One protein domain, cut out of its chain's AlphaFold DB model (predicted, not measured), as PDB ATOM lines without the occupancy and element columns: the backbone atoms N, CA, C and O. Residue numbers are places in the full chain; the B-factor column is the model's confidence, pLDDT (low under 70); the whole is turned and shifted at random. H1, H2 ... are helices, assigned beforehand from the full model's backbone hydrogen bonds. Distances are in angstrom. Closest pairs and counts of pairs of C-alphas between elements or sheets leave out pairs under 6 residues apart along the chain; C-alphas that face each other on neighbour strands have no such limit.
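This is residues 308 to 399 of the 399 residues of the protein "uncharacterized protein C7orf26" of Bicyclus anynana (UniProt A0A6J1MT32). What is the main picture? H1 and H2 follow each other in a row, the long H3 folds back along it, and the hairpin of H4 and H5 packs on H1 and H3. What is printed? The 92 residues, with five named helices and no named strand, are all helix in class and compact, with a radius of gyration of the C-alphas of 13.9 A and spans of 49 by 20 by 19 A.

How does H3, residues 346 to 364, stand to H2, residues 324 to 337? They are close but not clearly touching, opposite ways at a shallow tilt of 21 degrees; the closest C-alphas, of Ala 332 and Leu 348, are 7.5 A apart. Where is the hairpin? H4, residues 372 to 380, touches H1, residues 318 to 322, the closest C-alphas being Ala 322 and Leu 375, 5.2 A. H5, residues 386 to 396, touches H4, closest C-alphas Leu 376 and Ile 392, 6.0 A, and residues 352 to 360 of H3, closest C-alphas Gly 356 and Leu 388, 5.2 A. Are the helix backbones complete? Every O i to N i+4 pair in H1 to H5 is within hydrogen-bond range.

Where does H1 begin? C-alpha 318 is at (150.011, 171.681, 322.394). Where does H5 end? C-alpha 396 is at (159.526, 163.606, 314.685).

Any cut? The printed part has none. Where is confidence low? Residues 308 to 313 and 397 to 399 have pLDDT under 70.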
ATOM      1  N   ARG A 308     139.954 159.287 320.535       65.31
ATOM      2  CA  ARG A 308     139.015 159.552 319.445       65.31
ATOM      3  C   ARG A 308     139.278 158.616 318.279       65.31
ATOM      4  O   ARG A 308     140.396 158.517 317.790       65.31
ATOM      5  N   THR A 309     138.225 157.944 317.827       52.94
ATOM      6  CA  THR A 309     138.210 157.210 316.554       52.94
ATOM      7  C   THR A 309     137.784 158.105 315.387       52.94
ATOM      8  O   THR A 309     138.141 157.820 314.248       52.94
ATOM      9  N   HIS A 310     137.074 159.208 315.665       46.69
ATOM     10  CA  HIS A 310     136.578 160.158 314.667       46.69
ATOM     11  C   HIS A 310     136.641 161.609 315.176       46.69
ATOM     12  O   HIS A 310     136.419 161.873 316.359       46.69
ATOM     13  N   GLY A 311     136.897 162.548 314.259       58.78
ATOM     14  CA  GLY A 311     136.980 163.988 314.529       58.78
ATOM     15  C   GLY A 311     138.369 164.469 314.985       58.78
ATOM     16  O   GLY A 311     139.203 163.657 315.389       58.78
ATOM     17  N   PRO A 312     138.647 165.785 314.906       58.91
ATOM     18  CA  PRO A 312     139.939 166.336 315.298       58.91
ATOM     19  C   PRO A 312     140.170 166.185 316.810       58.91
ATOM     20  O   PRO A 312     139.206 166.188 317.582       58.91
ATOM     21  N   PRO A 313     141.428 166.077 317.266       65.25
ATOM     22  CA  PRO A 313     141.763 166.151 318.686       65.25
ATOM     23  C   PRO A 313     141.277 167.482 319.276       65.25
ATOM     24  O   PRO A 313     141.417 168.524 318.643       65.25
ATOM     25  N   THR A 314     140.712 167.472 320.485       76.50
ATOM     26  CA  THR A 314     140.361 168.719 321.206       76.50
ATOM     27  C   THR A 314     140.632 168.637 322.705       76.50
ATOM     28  O   THR A 314     140.188 169.504 323.451       76.50
ATOM     29  N   ALA A 315     141.306 167.589 323.184       85.44
ATOM     30  CA  ALA A 315     141.431 167.375 324.620       85.44
ATOM     31  C   ALA A 315     142.473 168.315 325.237       85.44
ATOM     32  O   ALA A 315     142.188 168.972 326.231       85.44
ATOM     33  N   VAL A 316     143.664 168.412 324.635       91.50
ATOM     34  CA  VAL A 316     144.788 169.181 325.187       91.50
ATOM     35  C   VAL A 316     145.463 170.019 324.103       91.50
ATOM     36  O   VAL A 316     145.879 169.487 323.077       91.50
ATOM     37  N   ASN A 317     145.609 171.325 324.328       91.69
ATOM     38  CA  ASN A 317     146.346 172.193 323.407       91.69
ATOM     39  C   ASN A 317     147.858 171.973 323.566       91.69
ATOM     40  O   ASN A 317     148.389 172.050 324.678       91.69
ATOM     41  N   ALA A 318     148.558 171.786 322.450       93.00
ATOM     42  CA  ALA A 318     150.011 171.681 322.394       93.00
ATOM     43  C   ALA A 318     150.725 172.894 323.022       93.00
ATOM     44  O   ALA A 318     151.756 172.726 323.669       93.00
ATOM     45  N   GLN A 319     150.167 174.103 322.888       92.69
ATOM     46  CA  GLN A 319     150.741 175.321 323.470       92.69
ATOM     47  C   GLN A 319     150.713 175.309 324.999       92.69
ATOM     48  O   GLN A 319     151.689 175.721 325.618       92.69
ATOM     49  N   HIS A 320     149.638 174.799 325.610       91.38
ATOM     50  CA  HIS A 320     149.587 174.668 327.066       91.38
ATOM     51  C   HIS A 320     150.647 173.671 327.537       91.38
ATOM     52  O   HIS A 320     151.385 173.973 328.460       91.38
ATOM     53  N   LEU A 321     150.816 172.527 326.867       93.38
ATOM     54  CA  LEU A 321     151.882 171.581 327.227       93.38
ATOM     55  C   LEU A 321     153.287 172.185 327.069       93.38
ATOM     56  O   LEU A 321     154.142 171.972 327.924       93.38
ATOM     57  N   ALA A 322     153.515 172.977 326.018       93.62
ATOM     58  CA  ALA A 322     154.783 173.671 325.802       93.62
ATOM     59  C   ALA A 322     155.061 174.750 326.868       93.62
ATOM     60  O   ALA A 322     156.220 175.056 327.141       93.62
ATOM     61  N   ALA A 323     154.025 175.302 327.513       91.88
ATOM     62  CA  ALA A 323     154.174 176.295 328.576       91.88
ATOM     63  C   ALA A 323     154.835 175.734 329.853       91.88
ATOM     64  O   ALA A 323     155.345 176.508 330.663       91.88
ATOM     65  N   LEU A 324     154.912 174.406 330.010       91.38
ATOM     66  CA  LEU A 324     155.689 173.773 331.081       91.38
ATOM     67  C   LEU A 324     157.197 173.934 330.899       91.38
ATOM     68  O   LEU A 324     157.923 174.069 331.884       91.38
ATOM     69  N   THR A 325     157.671 173.956 329.651       93.69
ATOM     70  CA  THR A 325     159.097 174.016 329.324       93.69
ATOM     71  C   THR A 325     159.839 175.154 330.036       93.69
ATOM     72  O   THR A 325     160.808 174.857 330.740       93.69
ATOM     73  N   PRO A 326     159.416 176.433 329.945       92.62
ATOM     74  CA  PRO A 326     160.134 177.526 330.603       92.62
ATOM     75  C   PRO A 326     160.171 177.393 332.134       92.62
ATOM     76  O   PRO A 326     161.141 177.816 332.761       92.62
ATOM     77  N   LEU A 327     159.152 176.791 332.759       90.62
ATOM     78  CA  LEU A 327     159.126 176.578 334.211       90.62
ATOM     79  C   LEU A 327     160.184 175.556 334.641       90.62
ATOM     80  O   LEU A 327     160.933 175.801 335.589       90.62
ATOM     81  N   VAL A 328     160.291 174.451 333.903       92.81
ATOM     82  CA  VAL A 328     161.283 173.401 334.164       92.81
ATOM     83  C   VAL A 328     162.697 173.873 333.827       92.81
ATOM     84  O   VAL A 328     163.624 173.620 334.593       92.81
ATOM     85  N   GLN A 329     162.874 174.636 332.746       93.19
ATOM     86  CA  GLN A 329     164.161 175.256 332.411       93.19
ATOM     87  C   GLN A 329     164.632 176.223 333.496       93.19
ATOM     88  O   GLN A 329     165.803 176.205 333.867       93.19
ATOM     89  N   ASN A 330     163.731 177.037 334.050       91.62
ATOM     90  CA  ASN A 330     164.074 177.932 335.152       91.62
ATOM     91  C   ASN A 330     164.563 177.161 336.387       91.62
ATOM     92  O   ASN A 330     165.543 177.578 337.002       91.62
ATOM     93  N   TYR A 331     163.930 176.034 336.724       91.50
ATOM     94  CA  TYR A 331     164.384 175.163 337.812       91.50
ATOM     95  C   TYR A 331     165.738 174.505 337.496       91.50
ATOM     96  O   TYR A 331     166.662 174.563 338.305       91.50
ATOM     97  N   ALA A 332     165.918 173.975 336.283       93.06
ATOM     98  CA  ALA A 332     167.190 173.400 335.844       93.06
ATOM     99  C   ALA A 332     168.339 174.428 335.883       93.06
ATOM    100  O   ALA A 332     169.433 174.133 336.361       93.06
ATOM    101  N   HIS A 333     168.091 175.669 335.455       93.31
ATOM    102  CA  HIS A 333     169.065 176.755 335.567       93.31
ATOM    103  C   HIS A 333     169.423 177.080 337.024       93.31
ATOM    104  O   HIS A 333     170.570 177.428 337.300       93.31
ATOM    105  N   GLN A 334     168.476 176.975 337.963       91.56
ATOM    106  CA  GLN A 334     168.757 177.151 339.392       91.56
ATOM    107  C   GLN A 334     169.662 176.032 339.923       91.56
ATOM    108  O   GLN A 334     170.656 176.331 340.580       91.56
ATOM    109  N   LEU A 335     169.397 174.774 339.562       92.81
ATOM    110  CA  LEU A 335     170.249 173.639 339.936       92.81
ATOM    111  C   LEU A 335     171.685 173.788 339.418       92.81
ATOM    112  O   LEU A 335     172.636 173.596 340.177       92.81
ATOM    113  N   LEU A 336     171.848 174.200 338.156       92.69
ATOM    114  CA  LEU A 336     173.171 174.444 337.573       92.69
ATOM    115  C   LEU A 336     173.927 175.558 338.306       92.69
ATOM    116  O   LEU A 336     175.126 175.423 338.543       92.69
ATOM    117  N   LYS A 337     173.239 176.634 338.715       92.75
ATOM    118  CA  LYS A 337     173.841 177.697 339.540       92.75
ATOM    119  C   LYS A 337     174.300 177.189 340.906       92.75
ATOM    120  O   LYS A 337     175.291 177.688 341.427       92.75
ATOM    121  N   CYS A 338     173.614 176.195 341.460       91.31
ATOM    122  CA  CYS A 338     174.001 175.518 342.696       91.31
ATOM    123  C   CYS A 338     175.071 174.425 342.490       91.31
ATOM    124  O   CYS A 338     175.435 173.752 343.448       91.31
ATOM    125  N   GLY A 339     175.575 174.227 341.264       90.19
ATOM    126  CA  GLY A 339     176.568 173.194 340.950       90.19
ATOM    127  C   GLY A 339     176.011 171.765 340.936       90.19
ATOM    128  O   GLY A 339     176.781 170.805 340.890       90.19
ATOM    129  N   VAL A 340     174.684 171.602 340.963       91.56
ATOM    130  CA  VAL A 340     174.026 170.293 340.928       91.56
ATOM    131  C   VAL A 340     173.943 169.808 339.483       91.56
ATOM    132  O   VAL A 340     173.461 170.510 338.591       91.56
ATOM    133  N   LYS A 341     174.402 168.578 339.233       90.19
ATOM    134  CA  LYS A 341     174.221 167.926 337.931       90.19
ATOM    135  C   LYS A 341     172.745 167.585 337.733       90.19
ATOM    136  O   LYS A 341     172.172 166.871 338.547       90.19
ATOM    137  N   LEU A 342     172.168 168.006 336.609       91.38
ATOM    138  CA  LEU A 342     170.747 167.800 336.283       91.38
ATOM    139  C   LEU A 342     170.311 166.325 336.272       91.38
ATOM    140  O   LEU A 342     169.156 166.018 336.543       91.38
ATOM    141  N   GLN A 343     171.231 165.406 335.966       88.06
ATOM    142  CA  GLN A 343     170.966 163.961 335.963       88.06
ATOM    143  C   GLN A 343     170.857 163.364 337.376       88.06
ATOM    144  O   GLN A 343     170.301 162.283 337.534       88.06
ATOM    145  N   ASN A 344     171.388 164.052 338.392       89.69
ATOM    146  CA  ASN A 344     171.388 163.572 339.774       89.69
ATOM    147  C   ASN A 344     170.170 164.066 340.568       89.69
ATOM    148  O   ASN A 344     169.914 163.550 341.652       89.69
ATOM    149  N   ASP A 345     169.448 165.072 340.067       93.50
ATOM    150  CA  ASP A 345     168.272 165.619 340.742       93.50
ATOM    151  C   ASP A 345     167.037 164.767 340.422       93.50
ATOM    152  O   ASP A 345     166.498 164.808 339.314       93.50
ATOM    153  N   THR A 346     166.599 163.965 341.395       93.56
ATOM    154  CA  THR A 346     165.458 163.051 341.241       93.56
ATOM    155  C   THR A 346     164.154 163.807 341.003       93.56
ATOM    156  O   THR A 346     163.387 163.419 340.129       93.56
ATOM    157  N   LYS A 347     163.943 164.940 341.690       93.88
ATOM    158  CA  LYS A 347     162.757 165.799 341.526       93.88
ATOM    159  C   LYS A 347     162.612 166.303 340.086       93.88
ATOM    160  O   LYS A 347     161.521 166.252 339.514       93.88
ATOM    161  N   LEU A 348     163.708 166.755 339.469       95.38
ATOM    162  CA  LEU A 348     163.741 167.144 338.059       95.38
ATOM    163  C   LEU A 348     163.429 165.963 337.141       95.38
ATOM    164  O   LEU A 348     162.635 166.117 336.216       95.38
ATOM    165  N   GLN A 349     164.032 164.797 337.378       95.75
ATOM    166  CA  GLN A 349     163.778 163.620 336.543       95.75
ATOM    167  C   GLN A 349     162.324 163.143 336.649       95.75
ATOM    168  O   GLN A 349     161.702 162.907 335.617       95.75
ATOM    169  N   ASP A 350     161.738 163.132 337.846       95.81
ATOM    170  CA  ASP A 350     160.326 162.803 338.060       95.81
ATOM    171  C   ASP A 350     159.391 163.801 337.366       95.81
ATOM    172  O   ASP A 350     158.377 163.415 336.778       95.81
ATOM    173  N   CYS A 351     159.731 165.093 337.397       96.19
ATOM    174  CA  CYS A 351     159.009 166.129 336.664       96.19
ATOM    175  C   CYS A 351     159.024 165.851 335.151       96.19
ATOM    176  O   CYS A 351     157.965 165.800 334.515       96.19
ATOM    177  N   LEU A 352     160.211 165.605 334.585       97.12
ATOM    178  CA  LEU A 352     160.393 165.302 333.162       97.12
ATOM    179  C   LEU A 352     159.689 163.999 332.758       97.12
ATOM    180  O   LEU A 352     159.067 163.949 331.695       97.12
ATOM    181  N   ASP A 353     159.711 162.976 333.613       97.06
ATOM    182  CA  ASP A 353     159.014 161.712 333.379       97.06
ATOM    183  C   ASP A 353     157.492 161.895 333.387       97.06
ATOM    184  O   ASP A 353     156.814 161.399 332.486       97.06
ATOM    185  N   ARG A 354     156.923 162.652 334.336       97.38
ATOM    186  CA  ARG A 354     155.475 162.943 334.358       97.38
ATOM    187  C   ARG A 354     155.036 163.766 333.147       97.38
ATOM    188  O   ARG A 354     153.977 163.489 332.570       97.38
ATOM    189  N   MET A 355     155.851 164.732 332.716       96.62
ATOM    190  CA  MET A 355     155.633 165.455 331.458       96.62
ATOM    191  C   MET A 355     155.650 164.498 330.264       96.62
ATOM    192  O   MET A 355     154.700 164.477 329.480       96.62
ATOM    193  N   GLY A 356     156.692 163.670 330.156       96.62
ATOM    194  CA  GLY A 356     156.855 162.703 329.077       96.62
ATOM    195  C   GLY A 356     155.702 161.707 329.007       96.62
ATOM    196  O   GLY A 356     155.106 161.541 327.948       96.62
ATOM    197  N   GLN A 357     155.309 161.111 330.133       97.31
ATOM    198  CA  GLN A 357     154.179 160.178 330.203       97.31
ATOM    199  C   GLN A 357     152.879 160.833 329.722       97.31
ATOM    200  O   GLN A 357     152.149 160.247 328.922       97.31
ATOM    201  N   SER A 358     152.608 162.067 330.158       96.94
ATOM    202  CA  SER A 358     151.410 162.810 329.750       96.94
ATOM    203  C   SER A 358     151.398 163.081 328.246       96.94
ATOM    204  O   SER A 358     150.404 162.800 327.578       96.94
ATOM    205  N   VAL A 359     152.513 163.576 327.697       95.69
ATOM    206  CA  VAL A 359     152.661 163.854 326.259       95.69
ATOM    207  C   VAL A 359     152.547 162.567 325.443       95.69
ATOM    208  O   VAL A 359     151.807 162.536 324.462       95.69
ATOM    209  N   GLN A 360     153.218 161.494 325.862       94.75
ATOM    210  CA  GLN A 360     153.186 160.203 325.177       94.75
ATOM    211  C   GLN A 360     151.765 159.649 325.098       94.75
ATOM    212  O   GLN A 360     151.302 159.294 324.015       94.75
ATOM    213  N   VAL A 361     151.055 159.583 326.230       94.94
ATOM    214  CA  VAL A 361     149.686 159.053 326.266       94.94
ATOM    215  C   VAL A 361     148.743 159.955 325.468       94.94
ATOM    216  O   VAL A 361     147.899 159.439 324.735       94.94
ATOM    217  N   ALA A 362     148.901 161.279 325.552       93.12
ATOM    218  CA  ALA A 362     148.072 162.217 324.806       93.12
ATOM    219  C   ALA A 362     148.281 162.108 323.284       93.12
ATOM    220  O   ALA A 362     147.301 162.082 322.537       93.12
ATOM    221  N   LEU A 363     149.527 162.015 322.807       91.81
ATOM    222  CA  LEU A 363     149.831 161.849 321.381       91.81
ATOM    223  C   LEU A 363     149.367 160.480 320.868       91.81
ATOM    224  O   LEU A 363     148.685 160.409 319.848       91.81
ATOM    225  N   ALA A 364     149.647 159.403 321.608       91.12
ATOM    226  CA  ALA A 364     149.272 158.040 321.222       91.12
ATOM    227  C   ALA A 364     147.749 157.812 321.134       91.12
ATOM    228  O   ALA A 364     147.302 156.886 320.454       91.12
ATOM    229  N   ASN A 365     146.945 158.633 321.819       90.12
ATOM    230  CA  ASN A 365     145.481 158.554 321.792       90.12
ATOM    231  C   ASN A 365     144.816 159.663 320.960       90.12
ATOM    232  O   ASN A 365     143.589 159.751 320.954       90.12
ATOM    233  N   GLY A 366     145.592 160.486 320.243       88.75
ATOM    234  CA  GLY A 366     145.039 161.562 319.419       88.75
ATOM    235  C   GLY A 366     144.285 162.602 320.253       88.75
ATOM    236  O   GLY A 366     143.186 163.016 319.897       88.75
ATOM    237  N   CYS A 367     144.842 162.983 321.403       90.69
ATOM    238  CA  CYS A 367     144.247 163.952 322.324       90.69
ATOM    239  C   CYS A 367     144.821 165.369 322.153       90.69
ATOM    240  O   CYS A 367     144.173 166.340 322.555       90.69
ATOM    241  N   VAL A 368     146.017 165.495 321.568       91.88
ATOM    242  CA  VAL A 368     146.729 166.774 321.413       91.88
ATOM    243  C   VAL A 368     146.312 167.485 320.131       91.88
ATOM    244  O   VAL A 368     146.335 166.884 319.061       91.88
ATOM    245  N   TYR A 369     145.981 168.771 320.229       91.00
ATOM    246  CA  TYR A 369     145.665 169.635 319.088       91.00
ATOM    247  C   TYR A 369     146.533 170.894 319.060       91.00
ATOM    248  O   TYR A 369     147.176 171.243 320.048       91.00
ATOM    249  N   GLY A 370     146.540 171.598 317.926       90.62
ATOM    250  CA  GLY A 370     147.400 172.761 317.705       90.62
ATOM    251  C   GLY A 370     148.759 172.374 317.115       90.62
ATOM    252  O   GLY A 370     148.876 171.385 316.396       90.62
ATOM    253  N   ASN A 371     149.793 173.174 317.386       91.94
ATOM    254  CA  ASN A 371     151.109 173.002 316.768       91.94
ATOM    255  C   ASN A 371     151.967 171.968 317.526       91.94
ATOM    256  O   ASN A 371     152.713 172.318 318.443       91.94
ATOM    257  N   ILE A 372     151.854 170.696 317.129       92.44
ATOM    258  CA  ILE A 372     152.618 169.578 317.712       92.44
ATOM    259  C   ILE A 372     154.122 169.739 317.453       92.44
ATOM    260  O   ILE A 372     154.916 169.475 318.351       92.44
ATOM    261  N   SER A 373     154.531 170.232 316.281       92.12
ATOM    262  CA  SER A 373     155.949 170.452 315.964       92.12
ATOM    263  C   SER A 373     156.600 171.445 316.927       92.12
ATOM    264  O   SER A 373     157.702 171.199 317.412       92.12
ATOM    265  N   ASN A 374     155.895 172.527 317.272       93.81
ATOM    266  CA  ASN A 374     156.359 173.489 318.271       93.81
ATOM    267  C   ASN A 374     156.439 172.873 319.676       93.81
ATOM    268  O   ASN A 374     157.380 173.150 320.411       93.81
ATOM    269  N   LEU A 375     155.490 172.004 320.044       94.75
ATOM    270  CA  LEU A 375     155.571 171.254 321.300       94.75
ATOM    271  C   LEU A 375     156.815 170.357 321.332       94.75
ATOM    272  O   LEU A 375     157.560 170.403 322.303       94.75
ATOM    273  N   LEU A 376     157.068 169.572 320.282       94.44
ATOM    274  CA  LEU A 376     158.242 168.695 320.226       94.44
ATOM    275  C   LEU A 376     159.550 169.492 320.267       94.44
ATOM    276  O   LEU A 376     160.461 169.107 320.992       94.44
ATOM    277  N   ALA A 377     159.620 170.622 319.557       94.06
ATOM    278  CA  ALA A 377     160.765 171.527 319.617       94.06
ATOM    279  C   ALA A 377     160.966 172.098 321.031       94.06
ATOM    280  O   ALA A 377     162.083 172.107 321.535       94.06
ATOM    281  N   ALA A 378     159.891 172.514 321.709       94.69
ATOM    282  CA  ALA A 378     159.968 172.993 323.087       94.69
ATOM    283  C   ALA A 378     160.442 171.896 324.055       94.69
ATOM    284  O   ALA A 378     161.248 172.173 324.942       94.69
ATOM    285  N   LEU A 379     159.988 170.652 323.889       94.56
ATOM    286  CA  LEU A 379     160.437 169.524 324.714       94.56
ATOM    287  C   LEU A 379     161.910 169.168 324.472       94.56
ATOM    288  O   LEU A 379     162.581 168.753 325.410       94.56
ATOM    289  N   ASP A 380     162.430 169.365 323.258       93.81
ATOM    290  CA  ASP A 380     163.840 169.111 322.923       93.81
ATOM    291  C   ASP A 380     164.804 170.082 323.629       93.81
ATOM    292  O   ASP A 380     165.964 169.764 323.866       93.81
ATOM    293  N   THR A 381     164.308 171.253 324.049       94.56
ATOM    294  CA  THR A 381     165.090 172.232 324.829       94.56
ATOM    295  C   THR A 381     165.190 171.914 326.328       94.56
ATOM    296  O   THR A 381     165.813 172.673 327.078       94.56
ATOM    297  N   LEU A 382     164.545 170.843 326.798       94.69
ATOM    298  CA  LEU A 382     164.585 170.427 328.201       94.69
ATOM    299  C   LEU A 382     165.860 169.635 328.535       94.69
ATOM    300  O   LEU A 382     166.523 169.107 327.641       94.69
ATOM    301  N   PRO A 383     166.216 169.524 329.830       93.69
ATOM    302  CA  PRO A 383     167.306 168.660 330.270       93.69
ATOM    303  C   PRO A 383     167.150 167.215 329.788       93.69
ATOM    304  O   PRO A 383     166.041 166.726 329.572       93.69
ATOM    305  N   GLU A 384     168.278 166.514 329.667       90.25
ATOM    306  CA  GLU A 384     168.289 165.133 329.194       90.25
ATOM    307  C   GLU A 384     167.412 164.230 330.074       90.25
ATOM    308  O   GLU A 384     167.650 164.068 331.271       90.25
ATOM    309  N   ASN A 385     166.425 163.604 329.434       95.12
ATOM    310  CA  ASN A 385     165.569 162.583 330.012       95.12
ATOM    311  C   ASN A 385     165.298 161.491 328.964       95.12
ATOM    312  O   ASN A 385     165.038 161.765 327.786       95.12
ATOM    313  N   ARG A 386     165.386 160.226 329.390       93.94
ATOM    314  CA  ARG A 386     165.292 159.069 328.489       93.94
ATOM    315  C   ARG A 386     163.927 158.983 327.807       93.94
ATOM    316  O   ARG A 386     163.879 158.681 326.615       93.94
ATOM    317  N   LEU A 387     162.844 159.222 328.543       94.12
ATOM    318  CA  LEU A 387     161.484 159.110 328.030       94.12
ATOM    319  C   LEU A 387     161.194 160.197 326.992       94.12
ATOM    320  O   LEU A 387     160.763 159.879 325.884       94.12
ATOM    321  N   LEU A 388     161.511 161.456 327.305       93.69
ATOM    322  CA  LEU A 388     161.337 162.573 326.370       93.69
ATOM    323  C   LEU A 388     162.100 162.347 325.061       93.69
ATOM    324  O   LEU A 388     161.528 162.508 323.984       93.69
ATOM    325  N   ARG A 389     163.347 161.861 325.129       93.44
ATOM    326  CA  ARG A 389     164.136 161.519 323.934       93.44
ATOM    327  C   ARG A 389     163.450 160.468 323.054       93.44
ATOM    328  O   ARG A 389     163.511 160.571 321.830       93.44
ATOM    329  N   ILE A 390     162.828 159.450 323.651       93.38
ATOM    330  CA  ILE A 390     162.097 158.412 322.905       93.38
ATOM    331  C   ILE A 390     160.874 159.022 322.214       93.38
ATOM    332  O   ILE A 390     160.665 158.777 321.028       93.38
ATOM    333  N   ILE A 391     160.098 159.837 322.933       91.50
ATOM    334  CA  ILE A 391     158.882 160.484 322.417       91.50
ATOM    335  C   ILE A 391     159.217 161.399 321.238       91.50
ATOM    336  O   ILE A 391     158.599 161.281 320.181       91.50
ATOM    337  N   ILE A 392     160.216 162.271 321.404       91.94
ATOM    338  CA  ILE A 392     160.653 163.221 320.375       91.94
ATOM    339  C   ILE A 392     161.073 162.464 319.113       91.94
ATOM    340  O   ILE A 392     160.540 162.736 318.043       91.94
ATOM    341  N   LYS A 393     161.934 161.444 319.236       90.38
ATOM    342  CA  LYS A 393     162.367 160.633 318.086       90.38
ATOM    343  C   LYS A 393     161.212 159.901 317.403       90.38
ATOM    344  O   LYS A 393     161.167 159.859 316.179       90.38
ATOM    345  N   CYS A 394     160.293 159.326 318.177       89.00
ATOM    346  CA  CYS A 394     159.168 158.565 317.640       89.00
ATOM    347  C   CYS A 394     158.194 159.450 316.851       89.00
ATOM    348  O   CYS A 394     157.717 159.041 315.797       89.00
ATOM    349  N   HIS A 395     157.916 160.664 317.335       82.12
ATOM    350  CA  HIS A 395     156.941 161.556 316.706       82.12
ATOM    351  C   HIS A 395     157.543 162.520 315.676       82.12
ATOM    352  O   HIS A 395     156.833 162.894 314.752       82.12
ATOM    353  N   GLN A 396     158.836 162.860 315.751       76.25
ATOM    354  CA  GLN A 396     159.526 163.606 314.685       76.25
ATOM    355  C   GLN A 396     159.622 162.818 313.373       76.25
ATOM    356  O   GLN A 396     159.708 163.424 312.318       76.25
ATOM    357  N   GLN A 397     159.611 161.483 313.421       62.28
ATOM    358  CA  GLN A 397     159.614 160.634 312.222       62.28
ATOM    359  C   GLN A 397     158.229 160.499 311.566       62.28
ATOM    360  O   GLN A 397     158.127 159.988 310.455       62.28
ATOM    361  N   SER A 398     157.167 160.899 312.272       57.69
ATOM    362  CA  SER A 398     155.771 160.759 311.843       57.69
ATOM    363  C   SER A 398     155.154 162.072 311.339       57.69
ATOM    364  O   SER A 398     154.000 162.056 310.906       57.69
ATOM    365  N   ILE A 399     155.884 163.185 311.451       51.97
ATOM    366  CA  ILE A 399     155.543 164.524 310.946       51.97
ATOM    367  C   ILE A 399     156.430 164.777 309.733       51.97
ATOM    368  O   ILE A 399     155.905 165.329 308.742       51.97
TER     369      ILE A 399